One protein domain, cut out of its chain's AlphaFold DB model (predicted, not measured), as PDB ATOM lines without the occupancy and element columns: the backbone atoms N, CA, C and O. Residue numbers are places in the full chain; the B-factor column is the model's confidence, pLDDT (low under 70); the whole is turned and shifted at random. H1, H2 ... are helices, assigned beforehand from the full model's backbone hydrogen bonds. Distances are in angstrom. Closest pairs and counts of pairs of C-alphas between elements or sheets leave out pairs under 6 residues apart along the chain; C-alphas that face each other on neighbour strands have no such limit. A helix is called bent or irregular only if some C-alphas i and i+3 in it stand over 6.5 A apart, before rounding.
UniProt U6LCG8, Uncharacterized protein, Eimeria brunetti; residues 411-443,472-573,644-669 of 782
ATOM      1  N   LEU A 411      26.384 -29.182 -10.626       83.94
ATOM      2  CA  LEU A 411      25.260 -28.291 -10.334       83.94
ATOM      3  C   LEU A 411      23.936 -28.927 -10.787       83.94
ATOM      4  O   LEU A 411      22.948 -28.877 -10.062       83.94
ATOM      5  N   TYR A 412      23.983 -29.645 -11.913       83.31
ATOM      6  CA  TYR A 412      22.919 -30.483 -12.460       83.31
ATOM      7  C   TYR A 412      22.306 -31.481 -11.470       83.31
ATOM      8  O   TYR A 412      21.090 -31.629 -11.462       83.31
ATOM      9  N   VAL A 413      23.096 -32.144 -10.616       84.62
ATOM     10  CA  VAL A 413      22.578 -33.110  -9.623       84.62
ATOM     11  C   VAL A 413      21.803 -32.379  -8.528       84.62
ATOM     12  O   VAL A 413      20.739 -32.831  -8.113       84.62
ATOM     13  N   CYS A 414      22.294 -31.210  -8.104       87.44
ATOM     14  CA  CYS A 414      21.592 -30.359  -7.148       87.44
ATOM     15  C   CYS A 414      20.286 -29.816  -7.756       87.44
ATOM     16  O   CYS A 414      19.225 -29.948  -7.152       87.44
ATOM     17  N   THR A 415      20.333 -29.289  -8.985       88.19
ATOM     18  CA  THR A 415      19.148 -28.816  -9.719       88.19
ATOM     19  C   THR A 415      18.126 -29.933  -9.939       88.19
ATOM     20  O   THR A 415      16.941 -29.708  -9.705       88.19
ATOM     21  N   LEU A 416      18.560 -31.139 -10.320       87.81
ATOM     22  CA  LEU A 416      17.689 -32.304 -10.496       87.81
ATOM     23  C   LEU A 416      17.034 -32.719  -9.173       87.81
ATOM     24  O   LEU A 416      15.832 -32.963  -9.144       87.81
ATOM     25  N   PHE A 417      17.789 -32.750  -8.071       89.94
ATOM     26  CA  PHE A 417      17.238 -33.058  -6.750       89.94
ATOM     27  C   PHE A 417      16.184 -32.030  -6.312       89.94
ATOM     28  O   PHE A 417      15.121 -32.409  -5.827       89.94
ATOM     29  N   ILE A 418      16.446 -30.736  -6.528       89.88
ATOM     30  CA  ILE A 418      15.492 -29.655  -6.232       89.88
ATOM     31  C   ILE A 418      14.237 -29.788  -7.095       89.88
ATOM     32  O   ILE A 418      13.128 -29.665  -6.581       89.88
ATOM     33  N   PHE A 419      14.399 -30.072  -8.388       87.56
ATOM     34  CA  PHE A 419      13.288 -30.281  -9.311       87.56
ATOM     35  C   PHE A 419      12.415 -31.470  -8.886       87.56
ATOM     36  O   PHE A 419      11.209 -31.307  -8.721       87.56
ATOM     37  N   LEU A 420      13.018 -32.632  -8.611       85.25
ATOM     38  CA  LEU A 420      12.307 -33.822  -8.133       85.25
ATOM     39  C   LEU A 420      11.609 -33.582  -6.786       85.25
ATOM     40  O   LEU A 420      10.474 -34.014  -6.603       85.25
ATOM     41  N   TYR A 421      12.247 -32.857  -5.862       87.81
ATOM     42  CA  TYR A 421      11.634 -32.470  -4.590       87.81
ATOM     43  C   TYR A 421      10.418 -31.552  -4.794       87.81
ATOM     44  O   TYR A 421       9.396 -31.748  -4.144       87.81
ATOM     45  N   MET A 422      10.486 -30.595  -5.724       89.31
ATOM     46  CA  MET A 422       9.350 -29.723  -6.044       89.31
ATOM     47  C   MET A 422       8.204 -30.489  -6.711       89.31
ATOM     48  O   MET A 422       7.061 -30.324  -6.294       89.31
ATOM     49  N   VAL A 423       8.495 -31.375  -7.671       84.19
ATOM     50  CA  VAL A 423       7.490 -32.273  -8.278       84.19
ATOM     51  C   VAL A 423       6.818 -33.138  -7.206       84.19
ATOM     52  O   VAL A 423       5.593 -33.237  -7.177       84.19
ATOM     53  N   PHE A 424       7.594 -33.694  -6.271       87.81
ATOM     54  CA  PHE A 424       7.059 -34.459  -5.145       87.81
ATOM     55  C   PHE A 424       6.173 -33.609  -4.216       87.81
ATOM     56  O   PHE A 424       5.075 -34.037  -3.864       87.81
ATOM     57  N   CYS A 425       6.603 -32.397  -3.846       89.12
ATOM     58  CA  CYS A 425       5.797 -31.487  -3.028       89.12
ATOM     59  C   CYS A 425       4.481 -31.084  -3.709       89.12
ATOM     60  O   CYS A 425       3.457 -31.011  -3.032       89.12
ATOM     61  N   ILE A 426       4.500 -30.844  -5.024       86.06
ATOM     62  CA  ILE A 426       3.305 -30.510  -5.811       86.06
ATOM     63  C   ILE A 426       2.345 -31.705  -5.839       86.06
ATOM     64  O   ILE A 426       1.191 -31.546  -5.449       86.06
ATOM     65  N   GLY A 427       2.823 -32.904  -6.193       85.00
ATOM     66  CA  GLY A 427       1.990 -34.114  -6.213       85.00
ATOM     67  C   GLY A 427       1.404 -34.462  -4.838       85.00
ATOM     68  O   GLY A 427       0.225 -34.797  -4.730       85.00
ATOM     69  N   PHE A 428       2.181 -34.303  -3.761       86.62
ATOM     70  CA  PHE A 428       1.680 -34.490  -2.396       86.62
ATOM     71  C   PHE A 428       0.601 -33.461  -2.023       86.62
ATOM     72  O   PHE A 428      -0.417 -33.826  -1.433       86.62
ATOM     73  N   ALA A 429       0.794 -32.184  -2.369       85.19
ATOM     74  CA  ALA A 429      -0.199 -31.140  -2.122       85.19
ATOM     75  C   ALA A 429      -1.490 -31.365  -2.931       85.19
ATOM     76  O   ALA A 429      -2.581 -31.119  -2.413       85.19
ATOM     77  N   GLU A 430      -1.383 -31.873  -4.161       86.25
ATOM     78  CA  GLU A 430      -2.528 -32.215  -5.010       86.25
ATOM     79  C   GLU A 430      -3.341 -33.381  -4.421       86.25
ATOM     80  O   GLU A 430      -4.555 -33.258  -4.243       86.25
ATOM     81  N   GLU A 431      -2.693 -34.488  -4.039       85.94
ATOM     82  CA  GLU A 431      -3.379 -35.615  -3.386       85.94
ATOM     83  C   GLU A 431      -3.975 -35.218  -2.028       85.94
ATOM     84  O   GLU A 431      -5.094 -35.620  -1.697       85.94
ATOM     85  N   PHE A 432      -3.297 -34.359  -1.260       87.69
ATOM     86  CA  PHE A 432      -3.847 -33.808  -0.021       87.69
ATOM     87  C   PHE A 432      -5.088 -32.930  -0.270       87.69
ATOM     88  O   PHE A 432      -6.057 -33.004   0.492       87.69
ATOM     89  N   ALA A 433      -5.106 -32.137  -1.347       85.94
ATOM     90  CA  ALA A 433      -6.274 -31.349  -1.738       85.94
ATOM     91  C   ALA A 433      -7.457 -32.253  -2.129       85.94
ATOM     92  O   ALA A 433      -8.557 -32.064  -1.604       85.94
ATOM     93  N   LYS A 434      -7.229 -33.291  -2.949       86.50
ATOM     94  CA  LYS A 434      -8.251 -34.297  -3.311       86.50
ATOM     95  C   LYS A 434      -8.800 -35.026  -2.081       86.50
ATOM     96  O   LYS A 434     -10.017 -35.147  -1.924       86.50
ATOM     97  N   ALA A 435      -7.921 -35.466  -1.179       84.62
ATOM     98  CA  ALA A 435      -8.308 -36.095   0.080       84.62
ATOM     99  C   ALA A 435      -9.128 -35.137   0.961       84.62
ATOM    100  O   ALA A 435     -10.135 -35.541   1.537       84.62
ATOM    101  N   THR A 436      -8.762 -33.854   1.012       88.31
ATOM    102  CA  THR A 436      -9.527 -32.823   1.731       88.31
ATOM    103  C   THR A 436     -10.917 -32.629   1.119       88.31
ATOM    104  O   THR A 436     -11.901 -32.611   1.858       88.31
ATOM    105  N   SER A 437     -11.037 -32.574  -0.214       86.88
ATOM    106  CA  SER A 437     -12.337 -32.537  -0.901       86.88
ATOM    107  C   SER A 437     -13.207 -33.747  -0.551       86.88
ATOM    108  O   SER A 437     -14.388 -33.571  -0.268       86.88
ATOM    109  N   LEU A 438     -12.632 -34.954  -0.489       84.88
ATOM    110  CA  LEU A 438     -13.341 -36.162  -0.046       84.88
ATOM    111  C   LEU A 438     -13.752 -36.109   1.436       84.88
ATOM    112  O   LEU A 438     -14.856 -36.521   1.773       84.88
ATOM    113  N   LEU A 439     -12.914 -35.571   2.326       83.69
ATOM    114  CA  LEU A 439     -13.218 -35.456   3.761       83.69
ATOM    115  C   LEU A 439     -14.324 -34.430   4.074       83.69
ATOM    116  O   LEU A 439     -14.996 -34.547   5.105       83.69
ATOM    117  N   LEU A 440     -14.542 -33.444   3.196       86.75
ATOM    118  CA  LEU A 440     -15.678 -32.517   3.284       86.75
ATOM    119  C   LEU A 440     -17.019 -33.196   2.950       86.75
ATOM    120  O   LEU A 440     -18.060 -32.773   3.466       86.75
ATOM    121  N   LEU A 441     -16.992 -34.269   2.150       85.00
ATOM    122  CA  LEU A 441     -18.149 -35.100   1.815       85.00
ATOM    123  C   LEU A 441     -18.437 -36.084   2.953       85.00
ATOM    124  O   LEU A 441     -17.982 -37.228   2.958       85.00
ATOM    125  N   ARG A 442     -19.213 -35.654   3.949       77.56
ATOM    126  CA  ARG A 442     -19.596 -36.549   5.047       77.56
ATOM    127  C   ARG A 442     -20.716 -37.503   4.612       77.56
ATOM    128  O   ARG A 442     -21.776 -37.034   4.192       77.56
ATOM    129  N   PRO A 443     -20.559 -38.827   4.801       76.25
ATOM    130  CA  PRO A 443     -21.677 -39.757   4.716       76.25
ATOM    131  C   PRO A 443     -22.766 -39.342   5.708       76.25
ATOM    132  O   PRO A 443     -22.488 -39.122   6.895       76.25
ATOM    133  N   HIS A 472     -21.323 -31.131   2.581       78.69
ATOM    134  CA  HIS A 472     -22.221 -31.843   1.683       78.69
ATOM    135  C   HIS A 472     -22.449 -33.264   2.197       78.69
ATOM    136  O   HIS A 472     -21.568 -34.122   2.166       78.69
ATOM    137  N   TYR A 473     -23.663 -33.489   2.692       81.62
ATOM    138  CA  TYR A 473     -24.109 -34.770   3.208       81.62
ATOM    139  C   TYR A 473     -24.470 -35.721   2.068       81.62
ATOM    140  O   TYR A 473     -25.443 -35.499   1.346       81.62
ATOM    141  N   ILE A 474     -23.699 -36.797   1.926       85.75
ATOM    142  CA  ILE A 474     -23.935 -37.828   0.915       85.75
ATOM    143  C   ILE A 474     -24.769 -38.970   1.504       85.75
ATOM    144  O   ILE A 474     -24.357 -39.619   2.464       85.75
ATOM    145  N   SER A 475     -25.922 -39.240   0.888       83.94
ATOM    146  CA  SER A 475     -26.868 -40.282   1.308       83.94
ATOM    147  C   SER A 475     -26.516 -41.700   0.858       83.94
ATOM    148  O   SER A 475     -27.011 -42.653   1.453       83.94
ATOM    149  N   HIS A 476     -25.674 -41.861  -0.167       86.50
ATOM    150  CA  HIS A 476     -25.347 -43.167  -0.738       86.50
ATOM    151  C   HIS A 476     -23.832 -43.326  -0.954       86.50
ATOM    152  O   HIS A 476     -23.224 -42.427  -1.537       86.50
ATOM    153  N   PRO A 477     -23.202 -44.454  -0.563       85.44
ATOM    154  CA  PRO A 477     -21.756 -44.653  -0.717       85.44
ATOM    155  C   PRO A 477     -21.281 -44.505  -2.173       85.44
ATOM    156  O   PRO A 477     -20.234 -43.904  -2.406       85.44
ATOM    157  N   LEU A 478     -22.091 -44.940  -3.153       88.44
ATOM    158  CA  LEU A 478     -21.829 -44.716  -4.587       88.44
ATOM    159  C   LEU A 478     -21.570 -43.244  -4.923       88.44
ATOM    160  O   LEU A 478     -20.658 -42.945  -5.687       88.44
ATOM    161  N   SER A 479     -22.336 -42.310  -4.355       90.00
ATOM    162  CA  SER A 479     -22.187 -40.894  -4.692       90.00
ATOM    163  C   SER A 479     -20.878 -40.312  -4.159       90.00
ATOM    164  O   SER A 479     -20.398 -39.331  -4.714       90.00
ATOM    165  N   MET A 480     -20.271 -40.915  -3.129       88.81
ATOM    166  CA  MET A 480     -18.942 -40.523  -2.652       88.81
ATOM    167  C   MET A 480     -17.835 -41.034  -3.585       88.81
ATOM    168  O   MET A 480     -16.882 -40.304  -3.839       88.81
ATOM    169  N   VAL A 481     -18.002 -42.229  -4.171       92.19
ATOM    170  CA  VAL A 481     -17.134 -42.729  -5.255       92.19
ATOM    171  C   VAL A 481     -17.224 -41.814  -6.475       92.19
ATOM    172  O   VAL A 481     -16.205 -41.313  -6.944       92.19
ATOM    173  N   VAL A 482     -18.444 -41.526  -6.943       93.50
ATOM    174  CA  VAL A 482     -18.682 -40.627  -8.084       93.50
ATOM    175  C   VAL A 482     -18.099 -39.240  -7.812       93.50
ATOM    176  O   VAL A 482     -17.385 -38.715  -8.660       93.50
ATOM    177  N   ALA A 483     -18.325 -38.665  -6.628       89.25
ATOM    178  CA  ALA A 483     -17.767 -37.365  -6.269       89.25
ATOM    179  C   ALA A 483     -16.227 -37.371  -6.199       89.25
ATOM    180  O   ALA A 483     -15.609 -36.398  -6.627       89.25
ATOM    181  N   GLY A 484     -15.602 -38.462  -5.740       89.12
ATOM    182  CA  GLY A 484     -14.148 -38.643  -5.785       89.12
ATOM    183  C   GLY A 484     -13.592 -38.678  -7.207       89.12
ATOM    184  O   GLY A 484     -12.661 -37.934  -7.521       89.12
ATOM    185  N   CYS A 485     -14.211 -39.465  -8.091       92.38
ATOM    186  CA  CYS A 485     -13.865 -39.493  -9.513       92.38
ATOM    187  C   CYS A 485     -14.056 -38.115 -10.169       92.38
ATOM    188  O   CYS A 485     -13.167 -37.645 -10.877       92.38
ATOM    189  N   CYS A 486     -15.174 -37.430  -9.906       93.12
ATOM    190  CA  CYS A 486     -15.440 -36.087 -10.430       93.12
ATOM    191  C   CYS A 486     -14.434 -35.044  -9.924       93.12
ATOM    192  O   CYS A 486     -13.972 -34.225 -10.718       93.12
ATOM    193  N   ALA A 487     -14.060 -35.080  -8.640       90.19
ATOM    194  CA  ALA A 487     -13.041 -34.193  -8.087       90.19
ATOM    195  C   ALA A 487     -11.687 -34.412  -8.780       90.19
ATOM    196  O   ALA A 487     -11.076 -33.456  -9.254       90.19
ATOM    197  N   ALA A 488     -11.255 -35.666  -8.918       91.62
ATOM    198  CA  ALA A 488      -9.995 -36.011  -9.570       91.62
ATOM    199  C   ALA A 488      -9.952 -35.628 -11.054       91.62
ATOM    200  O   ALA A 488      -8.960 -35.058 -11.506       91.62
ATOM    201  N   LEU A 489     -11.041 -35.872 -11.792       93.19
ATOM    202  CA  LEU A 489     -11.201 -35.409 -13.173       93.19
ATOM    203  C   LEU A 489     -11.139 -33.878 -13.261       93.19
ATOM    204  O   LEU A 489     -10.508 -33.353 -14.176       93.19
ATOM    205  N   GLY A 490     -11.743 -33.162 -12.308       93.31
ATOM    206  CA  GLY A 490     -11.678 -31.701 -12.219       93.31
ATOM    207  C   GLY A 490     -10.249 -31.187 -12.028       93.31
ATOM    208  O   GLY A 490      -9.781 -30.389 -12.840       93.31
ATOM    209  N   PHE A 491      -9.538 -31.693 -11.014       91.75
ATOM    210  CA  PHE A 491      -8.134 -31.343 -10.758       91.75
ATOM    211  C   PHE A 491      -7.242 -31.652 -11.967       91.75
ATOM    212  O   PHE A 491      -6.581 -30.747 -12.471       91.75
ATOM    213  N   ALA A 492      -7.294 -32.877 -12.501       91.50
ATOM    214  CA  ALA A 492      -6.468 -33.282 -13.639       91.50
ATOM    215  C   ALA A 492      -6.799 -32.508 -14.932       91.50
ATOM    216  O   ALA A 492      -5.915 -32.256 -15.750       91.50
ATOM    217  N   THR A 493      -8.053 -32.082 -15.124       92.69
ATOM    218  CA  THR A 493      -8.434 -31.232 -16.266       92.69
ATOM    219  C   THR A 493      -7.874 -29.819 -16.121       92.69
ATOM    220  O   THR A 493      -7.295 -29.302 -17.074       92.69
ATOM    221  N   ILE A 494      -8.010 -29.192 -14.946       92.50
ATOM    222  CA  ILE A 494      -7.465 -27.847 -14.682       92.50
ATOM    223  C   ILE A 494      -5.938 -27.859 -14.796       92.50
ATOM    224  O   ILE A 494      -5.359 -26.978 -15.433       92.50
ATOM    225  N   GLU A 495      -5.294 -28.881 -14.238       89.81
ATOM    226  CA  GLU A 495      -3.856 -29.091 -14.350       89.81
ATOM    227  C   GLU A 495      -3.441 -29.219 -15.825       89.81
ATOM    228  O   GLU A 495      -2.595 -28.452 -16.288       89.81
ATOM    229  N   ASN A 496      -4.097 -30.082 -16.610       91.31
ATOM    230  CA  ASN A 496      -3.791 -30.248 -18.033       91.31
ATOM    231  C   ASN A 496      -4.016 -28.959 -18.853       91.31
ATOM    232  O   ASN A 496      -3.214 -28.628 -19.726       91.31
ATOM    233  N   LEU A 497      -5.062 -28.182 -18.544       88.62
ATOM    234  CA  LEU A 497      -5.283 -26.860 -19.144       88.62
ATOM    235  C   LEU A 497      -4.169 -25.868 -18.774       88.62
ATOM    236  O   LEU A 497      -3.761 -25.073 -19.622       88.62
ATOM    237  N   SER A 498      -3.638 -25.926 -17.549       90.12
ATOM    238  CA  SER A 498      -2.531 -25.058 -17.127       90.12
ATOM    239  C   SER A 498      -1.272 -25.281 -17.973       90.12
ATOM    240  O   SER A 498      -0.640 -24.305 -18.368       90.12
ATOM    241  N   TYR A 499      -0.973 -26.525 -18.371       84.69
ATOM    242  CA  TYR A 499       0.132 -26.824 -19.293       84.69
ATOM    243  C   TYR A 499      -0.088 -26.244 -20.698       84.69
ATOM    244  O   TYR A 499       0.868 -25.758 -21.303       84.69
ATOM    245  N   VAL A 500      -1.329 -26.231 -21.205       88.75
ATOM    246  CA  VAL A 500      -1.658 -25.583 -22.492       88.75
ATOM    247  C   VAL A 500      -1.446 -24.072 -22.416       88.75
ATOM    248  O   VAL A 500      -0.814 -23.493 -23.295       88.75
ATOM    249  N   PHE A 501      -1.965 -23.420 -21.371       87.75
ATOM    250  CA  PHE A 501      -1.970 -21.957 -21.281       87.75
ATOM    251  C   PHE A 501      -0.659 -21.348 -20.753       87.75
ATOM    252  O   PHE A 501      -0.357 -20.200 -21.077       87.75
ATOM    253  N   ALA A 502       0.140 -22.086 -19.976       85.38
ATOM    254  CA  ALA A 502       1.444 -21.619 -19.493       85.38
ATOM    255  C   ALA A 502       2.549 -21.674 -20.569       85.38
ATOM    256  O   ALA A 502       3.561 -20.975 -20.457       85.38
ATOM    257  N   ALA A 503       2.370 -22.479 -21.621       84.38
ATOM    258  CA  ALA A 503       3.343 -22.652 -22.695       84.38
ATOM    259  C   ALA A 503       3.385 -21.434 -23.640       84.38
ATOM    260  O   ALA A 503       2.739 -21.384 -24.683       84.38
ATOM    261  N   LYS A 504       4.195 -20.435 -23.278       80.56
ATOM    262  CA  LYS A 504       4.254 -19.136 -23.969       80.56
ATOM    263  C   LYS A 504       4.894 -19.158 -25.372       80.56
ATOM    264  O   LYS A 504       4.819 -18.142 -26.059       80.56
ATOM    265  N   SER A 505       5.553 -20.246 -25.785       66.94
ATOM    266  CA  SER A 505       6.424 -20.253 -26.980       66.94
ATOM    267  C   SER A 505       6.171 -21.333 -28.037       66.94
ATOM    268  O   SER A 505       6.600 -21.116 -29.161       66.94
ATOM    269  N   ASP A 506       5.480 -22.440 -27.740       89.81
ATOM    270  CA  ASP A 506       5.188 -23.491 -28.734       89.81
ATOM    271  C   ASP A 506       3.817 -24.138 -28.491       89.81
ATOM    272  O   ASP A 506       3.670 -25.076 -27.704       89.81
ATOM    273  N   MET A 507       2.800 -23.637 -29.197       87.81
ATOM    274  CA  MET A 507       1.419 -24.125 -29.086       87.81
ATOM    275  C   MET A 507       1.283 -25.589 -29.531       87.81
ATOM    276  O   MET A 507       0.498 -26.330 -28.946       87.81
ATOM    277  N   ASP A 508       2.058 -26.032 -30.526       90.50
ATOM    278  CA  ASP A 508       2.002 -27.415 -31.018       90.50
ATOM    279  C   ASP A 508       2.576 -28.416 -30.006       90.50
ATOM    280  O   ASP A 508       1.981 -29.471 -29.786       90.50
ATOM    281  N   VAL A 509       3.681 -28.069 -29.332       87.69
ATOM    282  CA  VAL A 509       4.253 -28.893 -28.252       87.69
ATOM    283  C   VAL A 509       3.308 -28.910 -27.052       87.69
ATOM    284  O   VAL A 509       3.008 -29.980 -26.532       87.69
ATOM    285  N   ALA A 510       2.761 -27.753 -26.666       88.12
ATOM    286  CA  ALA A 510       1.783 -27.650 -25.584       88.12
ATOM    287  C   ALA A 510       0.525 -28.495 -25.849       88.12
ATOM    288  O   ALA A 510       0.076 -29.245 -24.982       88.12
ATOM    289  N   LEU A 511      -0.014 -28.422 -27.070       89.31
ATOM    290  CA  LEU A 511      -1.182 -29.190 -27.491       89.31
ATOM    291  C   LEU A 511      -0.881 -30.693 -27.563       89.31
ATOM    292  O   LEU A 511      -1.733 -31.489 -27.171       89.31
ATOM    293  N   ALA A 512       0.308 -31.090 -28.029       90.06
ATOM    294  CA  ALA A 512       0.735 -32.488 -28.048       90.06
ATOM    295  C   ALA A 512       0.889 -33.054 -26.627       90.06
ATOM    296  O   ALA A 512       0.341 -34.119 -26.335       90.06
ATOM    297  N   THR A 513       1.550 -32.322 -25.724       87.31
ATOM    298  CA  THR A 513       1.676 -32.689 -24.304       87.31
ATOM    299  C   THR A 513       0.305 -32.814 -23.647       87.31
ATOM    300  O   THR A 513       0.030 -33.822 -22.993       87.31
ATOM    301  N   ALA A 514      -0.590 -31.850 -23.872       90.06
ATOM    302  CA  ALA A 514      -1.935 -31.885 -23.312       90.06
ATOM    303  C   ALA A 514      -2.806 -33.009 -23.890       90.06
ATOM    304  O   ALA A 514      -3.631 -33.572 -23.168       90.06
ATOM    305  N   TRP A 515      -2.599 -33.380 -25.160       92.19
ATOM    306  CA  TRP A 515      -3.196 -34.580 -25.748       92.19
ATOM    307  C   TRP A 515      -2.696 -35.844 -25.054       92.19
ATOM    308  O   TRP A 515      -3.517 -36.619 -24.579       92.19
ATOM    309  N   VAL A 516      -1.379 -36.044 -24.928       92.75
ATOM    310  CA  VAL A 516      -0.821 -37.227 -24.246       92.75
ATOM    311  C   VAL A 516      -1.359 -37.328 -22.814       92.75
ATOM    312  O   VAL A 516      -1.919 -38.358 -22.441       92.75
ATOM    313  N   ARG A 517      -1.296 -36.234 -22.044       91.19
ATOM    314  CA  ARG A 517      -1.795 -36.172 -20.660       91.19
ATOM    315  C   ARG A 517      -3.307 -36.389 -20.542       91.19
ATOM    316  O   ARG A 517      -3.747 -36.961 -19.547       91.19
ATOM    317  N   ALA A 518      -4.102 -36.018 -21.547       91.56
ATOM    318  CA  ALA A 518      -5.539 -36.300 -21.553       91.56
ATOM    319  C   ALA A 518      -5.860 -37.806 -21.612       91.56
ATOM    320  O   ALA A 518      -6.898 -38.216 -21.096       91.56
ATOM    321  N   PHE A 519      -4.974 -38.628 -22.187       93.00
ATOM    322  CA  PHE A 519      -5.140 -40.088 -22.260       93.00
ATOM    323  C   PHE A 519      -4.319 -40.866 -21.219       93.00
ATOM    324  O   PHE A 519      -4.627 -42.030 -20.978       93.00
ATOM    325  N   THR A 520      -3.315 -40.256 -20.578       91.88
ATOM    326  CA  THR A 520      -2.494 -40.910 -19.538       91.88
ATOM    327  C   THR A 520      -2.778 -40.384 -18.128       91.88
ATOM    328  O   THR A 520      -3.196 -41.145 -17.257       91.88
ATOM    329  N   ALA A 521      -2.590 -39.083 -17.893       88.69
ATOM    330  CA  ALA A 521      -2.700 -38.469 -16.572       88.69
ATOM    331  C   ALA A 521      -4.157 -38.386 -16.092       88.69
ATOM    332  O   ALA A 521      -4.453 -38.832 -14.985       88.69
ATOM    333  N   ILE A 522      -5.087 -37.899 -16.926       92.81
ATOM    334  CA  ILE A 522      -6.494 -37.728 -16.511       92.81
ATOM    335  C   ILE A 522      -7.141 -39.066 -16.081       92.81
ATOM    336  O   ILE A 522      -7.711 -39.107 -14.985       92.81
ATOM    337  N   PRO A 523      -7.015 -40.183 -16.836       92.56
ATOM    338  CA  PRO A 523      -7.524 -41.482 -16.387       92.56
ATOM    339  C   PRO A 523      -6.801 -42.020 -15.144       92.56
ATOM    340  O   PRO A 523      -7.449 -42.607 -14.281       92.56
ATOM    341  N   SER A 524      -5.489 -41.785 -15.011       89.38
ATOM    342  CA  SER A 524      -4.708 -42.186 -13.828       89.38
ATOM    343  C   SER A 524      -5.182 -41.472 -12.556       89.38
ATOM    344  O   SER A 524      -5.426 -42.120 -11.537       89.38
ATOM    345  N   HIS A 525      -5.412 -40.154 -12.613       91.00
ATOM    346  CA  HIS A 525      -5.926 -39.382 -11.475       91.00
ATOM    347  C   HIS A 525      -7.339 -39.859 -11.103       91.00
ATOM    348  O   HIS A 525      -7.611 -40.118  -9.930       91.00
ATOM    349  N   ALA A 526      -8.216 -40.057 -12.096       92.12
ATOM    350  CA  ALA A 526      -9.560 -40.590 -11.877       92.12
ATOM    351  C   ALA A 526      -9.545 -41.990 -11.233       92.12
ATOM    352  O   ALA A 526     -10.312 -42.238 -10.303       92.12
ATOM    353  N   ALA A 527      -8.657 -42.884 -11.679       91.25
ATOM    354  CA  ALA A 527      -8.512 -44.224 -11.121       91.25
ATOM    355  C   ALA A 527      -7.981 -44.198  -9.677       91.25
ATOM    356  O   ALA A 527      -8.606 -44.779  -8.791       91.25
ATOM    357  N   ASN A 528      -6.878 -43.490  -9.415       87.88
ATOM    358  CA  ASN A 528      -6.237 -43.459  -8.095       87.88
ATOM    359  C   ASN A 528      -7.170 -42.875  -7.022       87.88
ATOM    360  O   ASN A 528      -7.397 -43.491  -5.977       87.88
ATOM    361  N   THR A 529      -7.776 -41.717  -7.294       90.06
ATOM    362  CA  THR A 529      -8.718 -41.090  -6.356       90.06
ATOM    363  C   THR A 529     -10.054 -41.831  -6.301       90.06
ATOM    364  O   THR A 529     -10.664 -41.895  -5.236       90.06
ATOM    365  N   GLY A 530     -10.497 -42.443  -7.405       89.94
ATOM    366  CA  GLY A 530     -11.673 -43.315  -7.430       89.94
ATOM    367  C   GLY A 530     -11.510 -44.536  -6.523       89.94
ATOM    368  O   GLY A 530     -12.398 -44.828  -5.725       89.94
ATOM    369  N   ILE A 531     -10.346 -45.195  -6.554       89.44
ATOM    370  CA  ILE A 531      -9.998 -46.299  -5.643       89.44
ATOM    371  C   ILE A 531      -9.987 -45.815  -4.187       89.44
ATOM    372  O   ILE A 531     -10.602 -46.452  -3.329       89.44
ATOM    373  N   ALA A 532      -9.367 -44.667  -3.896       86.00
ATOM    374  CA  ALA A 532      -9.378 -44.086  -2.550       86.00
ATOM    375  C   ALA A 532     -10.809 -43.776  -2.059       86.00
ATOM    376  O   ALA A 532     -11.154 -44.070  -0.911       86.00
ATOM    377  N   ALA A 533     -11.671 -43.253  -2.935       89.12
ATOM    378  CA  ALA A 533     -13.075 -42.990  -2.637       89.12
ATOM    379  C   ALA A 533     -13.890 -44.283  -2.442       89.12
ATOM    380  O   ALA A 533     -14.727 -44.333  -1.541       89.12
ATOM    381  N   CYS A 534     -13.613 -45.350  -3.203       90.06
ATOM    382  CA  CYS A 534     -14.175 -46.689  -2.987       90.06
ATOM    383  C   CYS A 534     -13.794 -47.256  -1.615       90.06
ATOM    384  O   CYS A 534     -14.666 -47.728  -0.890       90.06
ATOM    385  N   LEU A 535     -12.521 -47.169  -1.219       89.44
ATOM    386  CA  LEU A 535     -12.068 -47.619   0.104       89.44
ATOM    387  C   LEU A 535     -12.750 -46.828   1.230       89.44
ATOM    388  O   LEU A 535     -13.255 -47.420   2.187       89.44
ATOM    389  N   LEU A 536     -12.845 -45.501   1.087       85.88
ATOM    390  CA  LEU A 536     -13.546 -44.638   2.039       85.88
ATOM    391  C   LEU A 536     -15.054 -44.952   2.101       85.88
ATOM    392  O   LEU A 536     -15.639 -44.950   3.185       85.88
ATOM    393  N   ALA A 537     -15.685 -45.266   0.965       88.12
ATOM    394  CA  ALA A 537     -17.098 -45.641   0.882       88.12
ATOM    395  C   ALA A 537     -17.376 -46.993   1.548       88.12
ATOM    396  O   ALA A 537     -18.332 -47.106   2.319       88.12
ATOM    397  N   THR A 538     -16.509 -47.982   1.334       88.00
ATOM    398  CA  THR A 538     -16.565 -49.291   1.999       88.00
ATOM    399  C   THR A 538     -16.372 -49.154   3.511       88.00
ATOM    400  O   THR A 538     -17.145 -49.724   4.285       88.00
ATOM    401  N   ALA A 539     -15.413 -48.337   3.959       86.81
ATOM    402  CA  ALA A 539     -15.216 -48.031   5.377       86.81
ATOM    403  C   ALA A 539     -16.443 -47.333   5.997       86.81
ATOM    404  O   ALA A 539     -16.904 -47.724   7.072       86.81
ATOM    405  N   ALA A 540     -17.022 -46.345   5.306       83.81
ATOM    406  CA  ALA A 540     -18.223 -45.639   5.751       83.81
ATOM    407  C   ALA A 540     -19.454 -46.558   5.844       83.81
ATOM    408  O   ALA A 540     -20.178 -46.503   6.842       83.81
ATOM    409  N   ALA A 541     -19.669 -47.420   4.846       85.12
ATOM    410  CA  ALA A 541     -20.748 -48.406   4.833       85.12
ATOM    411  C   ALA A 541     -20.592 -49.423   5.976       85.12
ATOM    412  O   ALA A 541     -21.536 -49.656   6.730       85.12
ATOM    413  N   SER A 542     -19.376 -49.940   6.180       86.38
ATOM    414  CA  SER A 542     -19.052 -50.863   7.279       86.38
ATOM    415  C   SER A 542     -19.314 -50.224   8.648       86.38
ATOM    416  O   SER A 542     -19.934 -50.826   9.526       86.38
ATOM    417  N   ALA A 543     -18.917 -48.960   8.816       82.00
ATOM    418  CA  ALA A 543     -19.151 -48.191  10.034       82.00
ATOM    419  C   ALA A 543     -20.638 -47.848  10.265       82.00
ATOM    420  O   ALA A 543     -21.033 -47.610  11.408       82.00
ATOM    421  N   ALA A 544     -21.455 -47.779   9.209       79.88
ATOM    422  CA  ALA A 544     -22.903 -47.598   9.306       79.88
ATOM    423  C   ALA A 544     -23.616 -48.911   9.675       79.88
ATOM    424  O   ALA A 544     -24.449 -48.907  10.581       79.88
ATOM    425  N   ALA A 545     -23.233 -50.034   9.059       81.81
ATOM    426  CA  ALA A 545     -23.751 -51.363   9.393       81.81
ATOM    427  C   ALA A 545     -23.466 -51.736  10.862       81.81
ATOM    428  O   ALA A 545     -24.372 -52.149  11.587       81.81
ATOM    429  N   ALA A 546     -22.242 -51.480  11.342       79.75
ATOM    430  CA  ALA A 546     -21.867 -51.695  12.742       79.75
ATOM    431  C   ALA A 546     -22.727 -50.877  13.729       79.75
ATOM    432  O   ALA A 546     -23.103 -51.384  14.783       79.75
ATOM    433  N   ALA A 547     -23.084 -49.635  13.378       76.50
ATOM    434  CA  ALA A 547     -23.979 -48.804  14.185       76.50
ATOM    435  C   ALA A 547     -25.445 -49.283  14.128       76.50
ATOM    436  O   ALA A 547     -26.156 -49.214  15.130       76.50
ATOM    437  N   GLY A 548     -25.891 -49.801  12.976       74.31
ATOM    438  CA  GLY A 548     -27.227 -50.378  12.792       74.31
ATOM    439  C   GLY A 548     -27.466 -51.656  13.604       74.31
ATOM    440  O   GLY A 548     -28.589 -51.903  14.033       74.31
ATOM    441  N   ALA A 549     -26.412 -52.421  13.901       75.88
ATOM    442  CA  ALA A 549     -26.473 -53.630  14.729       75.88
ATOM    443  C   ALA A 549     -26.753 -53.369  16.230       75.88
ATOM    444  O   ALA A 549     -26.728 -54.302  17.031       75.88
ATOM    445  N   GLY A 550     -26.968 -52.113  16.645       67.31
ATOM    446  CA  GLY A 550     -27.198 -51.739  18.046       67.31
ATOM    447  C   GLY A 550     -25.955 -51.834  18.940       67.31
ATOM    448  O   GLY A 550     -26.037 -51.570  20.140       67.31
ATOM    449  N   VAL A 551     -24.795 -52.183  18.375       53.62
ATOM    450  CA  VAL A 551     -23.533 -52.273  19.108       53.62
ATOM    451  C   VAL A 551     -22.844 -50.910  19.093       53.62
ATOM    452  O   VAL A 551     -22.430 -50.405  18.050       53.62
ATOM    453  N   SER A 552     -22.711 -50.305  20.273       41.69
ATOM    454  CA  SER A 552     -22.060 -49.005  20.466       41.69
ATOM    455  C   SER A 552     -20.536 -49.098  20.294       41.69
ATOM    456  O   SER A 552     -19.786 -49.065  21.271       41.69
ATOM    457  N   TYR A 553     -20.066 -49.180  19.051       50.78
ATOM    458  CA  TYR A 553     -18.650 -49.045  18.714       50.78
ATOM    459  C   TYR A 553     -18.210 -47.574  18.684       50.78
ATOM    460  O   TYR A 553     -18.903 -46.716  18.131       50.78
ATOM    461  N   SER A 554     -17.025 -47.277  19.233       50.03
ATOM    462  CA  SER A 554     -16.366 -45.991  18.980       50.03
ATOM    463  C   SER A 554     -15.882 -45.920  17.529       50.03
ATOM    464  O   SER A 554     -15.694 -46.942  16.862       50.03
ATOM    465  N   TRP A 555     -15.656 -44.704  17.025       41.88
ATOM    466  CA  TRP A 555     -15.134 -44.507  15.669       41.88
ATOM    467  C   TRP A 555     -13.767 -45.189  15.473       41.88
ATOM    468  O   TRP A 555     -13.483 -45.678  14.383       41.88
ATOM    469  N   ASP A 556     -12.969 -45.316  16.539       45.69
ATOM    470  CA  ASP A 556     -11.677 -46.015  16.530       45.69
ATOM    471  C   ASP A 556     -11.816 -47.495  16.144       45.69
ATOM    472  O   ASP A 556     -11.000 -48.007  15.385       45.69
ATOM    473  N   ALA A 557     -12.868 -48.181  16.610       50.62
ATOM    474  CA  ALA A 557     -13.103 -49.588  16.283       50.62
ATOM    475  C   ALA A 557     -13.527 -49.780  14.816       50.62
ATOM    476  O   ALA A 557     -13.109 -50.740  14.173       50.62
ATOM    477  N   ALA A 558     -14.304 -48.845  14.260       46.81
ATOM    478  CA  ALA A 558     -14.678 -48.865  12.845       46.81
ATOM    479  C   ALA A 558     -13.491 -48.517  11.926       46.81
ATOM    480  O   ALA A 558     -13.309 -49.151  10.888       46.81
ATOM    481  N   ALA A 559     -12.650 -47.557  12.326       47.03
ATOM    482  CA  ALA A 559     -11.416 -47.223  11.616       47.03
ATOM    483  C   ALA A 559     -10.392 -48.372  11.676       47.03
ATOM    484  O   ALA A 559      -9.780 -48.692  10.661       47.03
ATOM    485  N   ALA A 560     -10.256 -49.041  12.826       49.22
ATOM    486  CA  ALA A 560      -9.419 -50.232  12.971       49.22
ATOM    487  C   ALA A 560      -9.936 -51.413  12.130       49.22
ATOM    488  O   ALA A 560      -9.137 -52.101  11.505       49.22
ATOM    489  N   ALA A 561     -11.256 -51.618  12.048       46.59
ATOM    490  CA  ALA A 561     -11.845 -52.636  11.174       46.59
ATOM    491  C   ALA A 561     -11.607 -52.335   9.680       46.59
ATOM    492  O   ALA A 561     -11.292 -53.245   8.918       46.59
ATOM    493  N   ALA A 562     -11.695 -51.067   9.265       44.56
ATOM    494  CA  ALA A 562     -11.368 -50.652   7.899       44.56
ATOM    495  C   ALA A 562      -9.868 -50.812   7.577       44.56
ATOM    496  O   ALA A 562      -9.524 -51.276   6.492       44.56
ATOM    497  N   ALA A 563      -8.982 -50.489   8.527       47.06
ATOM    498  CA  ALA A 563      -7.544 -50.722   8.393       47.06
ATOM    499  C   ALA A 563      -7.217 -52.222   8.291       47.06
ATOM    500  O   ALA A 563      -6.491 -52.619   7.388       47.06
ATOM    501  N   ALA A 564      -7.826 -53.062   9.134       46.81
ATOM    502  CA  ALA A 564      -7.670 -54.516   9.077       46.81
ATOM    503  C   ALA A 564      -8.225 -55.125   7.773       46.81
ATOM    504  O   ALA A 564      -7.658 -56.081   7.253       46.81
ATOM    505  N   ALA A 565      -9.300 -54.564   7.206       43.50
ATOM    506  CA  ALA A 565      -9.811 -54.972   5.897       43.50
ATOM    507  C   ALA A 565      -8.850 -54.592   4.751       43.50
ATOM    508  O   ALA A 565      -8.649 -55.384   3.831       43.50
ATOM    509  N   ALA A 566      -8.218 -53.414   4.820       42.47
ATOM    510  CA  ALA A 566      -7.190 -52.998   3.863       42.47
ATOM    511  C   ALA A 566      -5.900 -53.834   3.993       42.47
ATOM    512  O   ALA A 566      -5.316 -54.230   2.985       42.47
ATOM    513  N   GLU A 567      -5.488 -54.164   5.219       45.09
ATOM    514  CA  GLU A 567      -4.352 -55.048   5.502       45.09
ATOM    515  C   GLU A 567      -4.621 -56.482   5.019       45.09
ATOM    516  O   GLU A 567      -3.766 -57.080   4.371       45.09
ATOM    517  N   ALA A 568      -5.836 -57.007   5.217       42.00
ATOM    518  CA  ALA A 568      -6.249 -58.301   4.675       42.00
ATOM    519  C   ALA A 568      -6.246 -58.323   3.133       42.00
ATOM    520  O   ALA A 568      -5.817 -59.312   2.539       42.00
ATOM    521  N   ALA A 569      -6.655 -57.231   2.477       40.38
ATOM    522  CA  ALA A 569      -6.572 -57.101   1.020       40.38
ATOM    523  C   ALA A 569      -5.111 -57.053   0.518       40.38
ATOM    524  O   ALA A 569      -4.782 -57.689  -0.485       40.38
ATOM    525  N   ALA A 570      -4.215 -56.365   1.234       40.28
ATOM    526  CA  ALA A 570      -2.784 -56.329   0.918       40.28
ATOM    527  C   ALA A 570      -2.075 -57.677   1.182       40.28
ATOM    528  O   ALA A 570      -1.209 -58.096   0.409       40.28
ATOM    529  N   ALA A 571      -2.470 -58.399   2.234       40.75
ATOM    530  CA  ALA A 571      -1.981 -59.743   2.531       40.75
ATOM    531  C   ALA A 571      -2.446 -60.766   1.477       40.75
ATOM    532  O   ALA A 571      -1.645 -61.567   0.995       40.75
ATOM    533  N   ALA A 572      -3.705 -60.692   1.031       39.97
ATOM    534  CA  ALA A 572      -4.213 -61.531  -0.057       39.97
ATOM    535  C   ALA A 572      -3.441 -61.316  -1.376       39.97
ATOM    536  O   ALA A 572      -3.185 -62.273  -2.105       39.97
ATOM    537  N   ALA A 573      -2.990 -60.086  -1.650       35.88
ATOM    538  CA  ALA A 573      -2.173 -59.768  -2.824       35.88
ATOM    539  C   ALA A 573      -0.732 -60.324  -2.773       35.88
ATOM    540  O   ALA A 573      -0.075 -60.390  -3.810       35.88
ATOM    541  N   LEU A 644     -15.191 -39.259 -28.608       44.56
ATOM    542  CA  LEU A 644     -14.390 -40.136 -27.741       44.56
ATOM    543  C   LEU A 644     -14.471 -39.776 -26.255       44.56
ATOM    544  O   LEU A 644     -14.470 -40.681 -25.421       44.56
ATOM    545  N   LEU A 645     -14.557 -38.486 -25.905       45.16
ATOM    546  CA  LEU A 645     -14.588 -38.067 -24.500       45.16
ATOM    547  C   LEU A 645     -15.815 -38.626 -23.750       45.16
ATOM    548  O   LEU A 645     -15.623 -39.152 -22.652       45.16
ATOM    549  N   PRO A 646     -17.045 -38.622 -24.316       43.16
ATOM    550  CA  PRO A 646     -18.186 -39.269 -23.673       43.16
ATOM    551  C   PRO A 646     -18.000 -40.780 -23.533       43.16
ATOM    552  O   PRO A 646     -18.340 -41.320 -22.491       43.16
ATOM    553  N   GLY A 647     -17.428 -41.460 -24.534       41.72
ATOM    554  CA  GLY A 647     -17.208 -42.910 -24.490       41.72
ATOM    555  C   GLY A 647     -16.213 -43.340 -23.407       41.72
ATOM    556  O   GLY A 647     -16.465 -44.307 -22.691       41.72
ATOM    557  N   LEU A 648     -15.115 -42.597 -23.234       46.81
ATOM    558  CA  LEU A 648     -14.116 -42.889 -22.201       46.81
ATOM    559  C   LEU A 648     -14.636 -42.545 -20.795       46.81
ATOM    560  O   LEU A 648     -14.454 -43.334 -19.870       46.81
ATOM    561  N   LEU A 649     -15.358 -41.428 -20.644       49.22
ATOM    562  CA  LEU A 649     -16.037 -41.094 -19.387       49.22
ATOM    563  C   LEU A 649     -17.123 -42.123 -19.033       49.22
ATOM    564  O   LEU A 649     -17.204 -42.520 -17.874       49.22
ATOM    565  N   HIS A 650     -17.903 -42.600 -20.009       46.09
ATOM    566  CA  HIS A 650     -18.911 -43.648 -19.815       46.09
ATOM    567  C   HIS A 650     -18.263 -44.980 -19.417       46.09
ATOM    568  O   HIS A 650     -18.703 -45.597 -18.458       46.09
ATOM    569  N   GLY A 651     -17.166 -45.386 -20.067       47.03
ATOM    570  CA  GLY A 651     -16.436 -46.607 -19.708       47.03
ATOM    571  C   GLY A 651     -15.837 -46.565 -18.296       47.03
ATOM    572  O   GLY A 651     -15.965 -47.529 -17.540       47.03
ATOM    573  N   CYS A 652     -15.238 -45.440 -17.893       47.22
ATOM    574  CA  CYS A 652     -14.755 -45.254 -16.519       47.22
ATOM    575  C   CYS A 652     -15.905 -45.205 -15.495       47.22
ATOM    576  O   CYS A 652     -15.765 -45.726 -14.387       47.22
ATOM    577  N   TYR A 653     -17.042 -44.608 -15.860       48.38
ATOM    578  CA  TYR A 653     -18.245 -44.544 -15.030       48.38
ATOM    579  C   TYR A 653     -18.891 -45.927 -14.841       48.38
ATOM    580  O   TYR A 653     -19.175 -46.307 -13.706       48.38
ATOM    581  N   ASP A 654     -19.026 -46.716 -15.909       46.00
ATOM    582  CA  ASP A 654     -19.528 -48.096 -15.867       46.00
ATOM    583  C   ASP A 654     -18.606 -49.010 -15.054       46.00
ATOM    584  O   ASP A 654     -19.086 -49.824 -14.263       46.00
ATOM    585  N   ALA A 655     -17.284 -48.863 -15.191       48.16
ATOM    586  CA  ALA A 655     -16.318 -49.614 -14.391       48.16
ATOM    587  C   ALA A 655     -16.441 -49.281 -12.892       48.16
ATOM    588  O   ALA A 655     -16.480 -50.191 -12.061       48.16
ATOM    589  N   ALA A 656     -16.575 -47.997 -12.540       50.28
ATOM    590  CA  ALA A 656     -16.785 -47.561 -11.158       50.28
ATOM    591  C   ALA A 656     -18.138 -48.033 -10.591       50.28
ATOM    592  O   ALA A 656     -18.194 -48.513  -9.456       50.28
ATOM    593  N   LEU A 657     -19.216 -47.961 -11.383       50.75
ATOM    594  CA  LEU A 657     -20.530 -48.503 -11.022       50.75
ATOM    595  C   LEU A 657     -20.488 -50.019 -10.819       50.75
ATOM    596  O   LEU A 657     -21.048 -50.514  -9.843       50.75
ATOM    597  N   THR A 658     -19.806 -50.755 -11.696       51.28
ATOM    598  CA  THR A 658     -19.669 -52.217 -11.607       51.28
ATOM    599  C   THR A 658     -18.912 -52.613 -10.341       51.28
ATOM    600  O   THR A 658     -19.395 -53.444  -9.570       51.28
ATOM    601  N   LEU A 659     -17.772 -51.967 -10.072       49.44
ATOM    602  CA  LEU A 659     -16.958 -52.218  -8.880       49.44
ATOM    603  C   LEU A 659     -17.749 -51.956  -7.587       49.44
ATOM    604  O   LEU A 659     -17.716 -52.753  -6.649       49.44
ATOM    605  N   ALA A 660     -18.489 -50.850  -7.540       50.81
ATOM    606  CA  ALA A 660     -19.216 -50.460  -6.341       50.81
ATOM    607  C   ALA A 660     -20.581 -51.172  -6.189       50.81
ATOM    608  O   ALA A 660     -21.053 -51.342  -5.065       50.81
ATOM    609  N   SER A 661     -21.172 -51.675  -7.279       49.47
ATOM    610  CA  SER A 661     -22.293 -52.630  -7.254       49.47
ATOM    611  C   SER A 661     -21.866 -53.987  -6.677       49.47
ATOM    612  O   SER A 661     -22.554 -54.547  -5.818       49.47
ATOM    613  N   ALA A 662     -20.679 -54.479  -7.055       52.47
ATOM    614  CA  ALA A 662     -20.087 -55.680  -6.460       52.47
ATOM    615  C   ALA A 662     -19.800 -55.500  -4.954       52.47
ATOM    616  O   ALA A 662     -20.112 -56.378  -4.149       52.47
ATOM    617  N   ALA A 663     -19.285 -54.334  -4.545       52.25
ATOM    618  CA  ALA A 663     -19.082 -54.016  -3.128       52.25
ATOM    619  C   ALA A 663     -20.403 -53.936  -2.330       52.25
ATOM    620  O   ALA A 663     -20.457 -54.373  -1.181       52.25
ATOM    621  N   TYR A 664     -21.476 -53.408  -2.932       51.00
ATOM    622  CA  TYR A 664     -22.793 -53.312  -2.293       51.00
ATOM    623  C   TYR A 664     -23.456 -54.685  -2.108       51.00
ATOM    624  O   TYR A 664     -23.890 -55.024  -1.006       51.00
ATOM    625  N   THR A 665     -23.472 -55.509  -3.157       53.28
ATOM    626  CA  THR A 665     -24.071 -56.857  -3.122       53.28
ATOM    627  C   THR A 665     -23.346 -57.802  -2.157       53.28
ATOM    628  O   THR A 665     -23.999 -58.596  -1.475       53.28
ATOM    629  N   ALA A 666     -22.026 -57.659  -1.990       50.94
ATOM    630  CA  ALA A 666     -21.276 -58.359  -0.943       50.94
ATOM    631  C   ALA A 666     -21.743 -57.997   0.487       50.94
ATOM    632  O   ALA A 666     -21.706 -58.842   1.384       50.94
ATOM    633  N   GLY A 667     -22.219 -56.764   0.701       50.34
ATOM    634  CA  GLY A 667     -22.784 -56.309   1.974       50.34
ATOM    635  C   GLY A 667     -24.170 -56.893   2.270       50.34
ATOM    636  O   GLY A 667     -24.421 -57.338   3.392       50.34
ATOM    637  N   GLU A 668     -25.058 -56.959   1.274       51.72
ATOM    638  CA  GLU A 668     -26.386 -57.576   1.441       51.72
ATOM    639  C   GLU A 668     -26.300 -59.088   1.702       51.72
ATOM    640  O   GLU A 668     -27.011 -59.603   2.570       51.72
ATOM    641  N   ALA A 669     -25.382 -59.798   1.036       49.34
ATOM    642  CA  ALA A 669     -25.165 -61.231   1.258       49.34
ATOM    643  C   ALA A 669     -24.789 -61.561   2.722       49.34
ATOM    644  O   ALA A 669     -25.255 -62.558   3.282       49.34
TER     645      ALA A 669
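Overview. This is residues 411 to 443, 472 to 573 and 644 to 669 of the 782 residues of an uncharacterized protein of Eimeria brunetti (UniProt U6LCG8). A long helical hairpin, H2 and H3, makes the core, and three more helices join it: H1 packs on H2 with its last part and sticks out with residues 411 to 429, H4 folds back from the end of H3 at a steep slant, and H5 packs on the start of H2 while running nearly along the hairpin. The contacts of these three with the hairpin are local, and the whole is loose and elongated, with a radius of gyration of the C-alphas of 19.3 A and spans of 64 by 41 by 33 A. The printed part has 161 residues, with five named helices, H1 to H5 in order, and no named strand; the class is all helix.

Arrangement. H1, residues 411 to 440, touches H2, residues 477 to 502, with residues 434 to 438 alone, opposite ways at a steep tilt of 36 degrees, only just past shallow; the closest C-alphas, of Leu 438 and Gly 484, are 6.3 A apart. H2 and H3, residues 507 to 548, are a hairpin and touch at a shallow tilt of 21 degrees, opposite ways, with the C-alphas of Val 481 and Ala 533 closest at 4.8 A. H4, residues 555 to 572, touches H3 at a steep tilt of 59 degrees, opposite ways, closest at the C-alphas of Ala 539 and Ala 562, 5.3 A. H5, residues 644 to 669, touches H2 with residues 653 to 660 alone, at a shallow tilt of 26 degrees, closest at the C-alphas of Leu 478 and Ala 660, 6.5 A. H5 and H3 only just touch, with 3 pairs of C-alphas within 8 A, the closest being Cys 534 and Ala 660 at 7.1 A. H1, H2, H3 and H5 form a bundle, a group of helices in which each one touches at least one other. H1 is apart from H4 and H5. In H1, H2 and H4 every O i to N i+4 pair is within hydrogen-bond range; in H3 it is 36 of 38 and in H5 21 of 22.

Along the chain. H1 begins at C-alpha 411 (25.260, -28.291, -10.334) and is 43.4 A long. H2 measures 37.7 A. H3, the longest, measures 57.1 A from C-alpha 507 (1.419, -24.125, -29.086), with a kink of 38 degrees near residue 517; it is neither bent nor irregular, but only just: C-alphas 519 and 522 are 6.4 A apart. H4 measures 25.6 A and H5 37.4 A, ending at C-alpha 669 (-25.165, -61.231, 1.258).

Size, cuts and confidence. The two C-alphas farthest apart, of Ser 505 and Gly 550, are 64.4 A apart. Residues 444 to 471 are not printed, with 8.5 A between C-alphas 443 and 472, and residues 574 to 643 are not printed, with 34.0 A between C-alphas 573 and 644. Of the links printed whole, H2 to H3 is tight and H3 to H4 short. The mean pLDDT of the printed part is 74.9; it is under 70 at residue 505, residues 550 to 573 and residues 644 to 669.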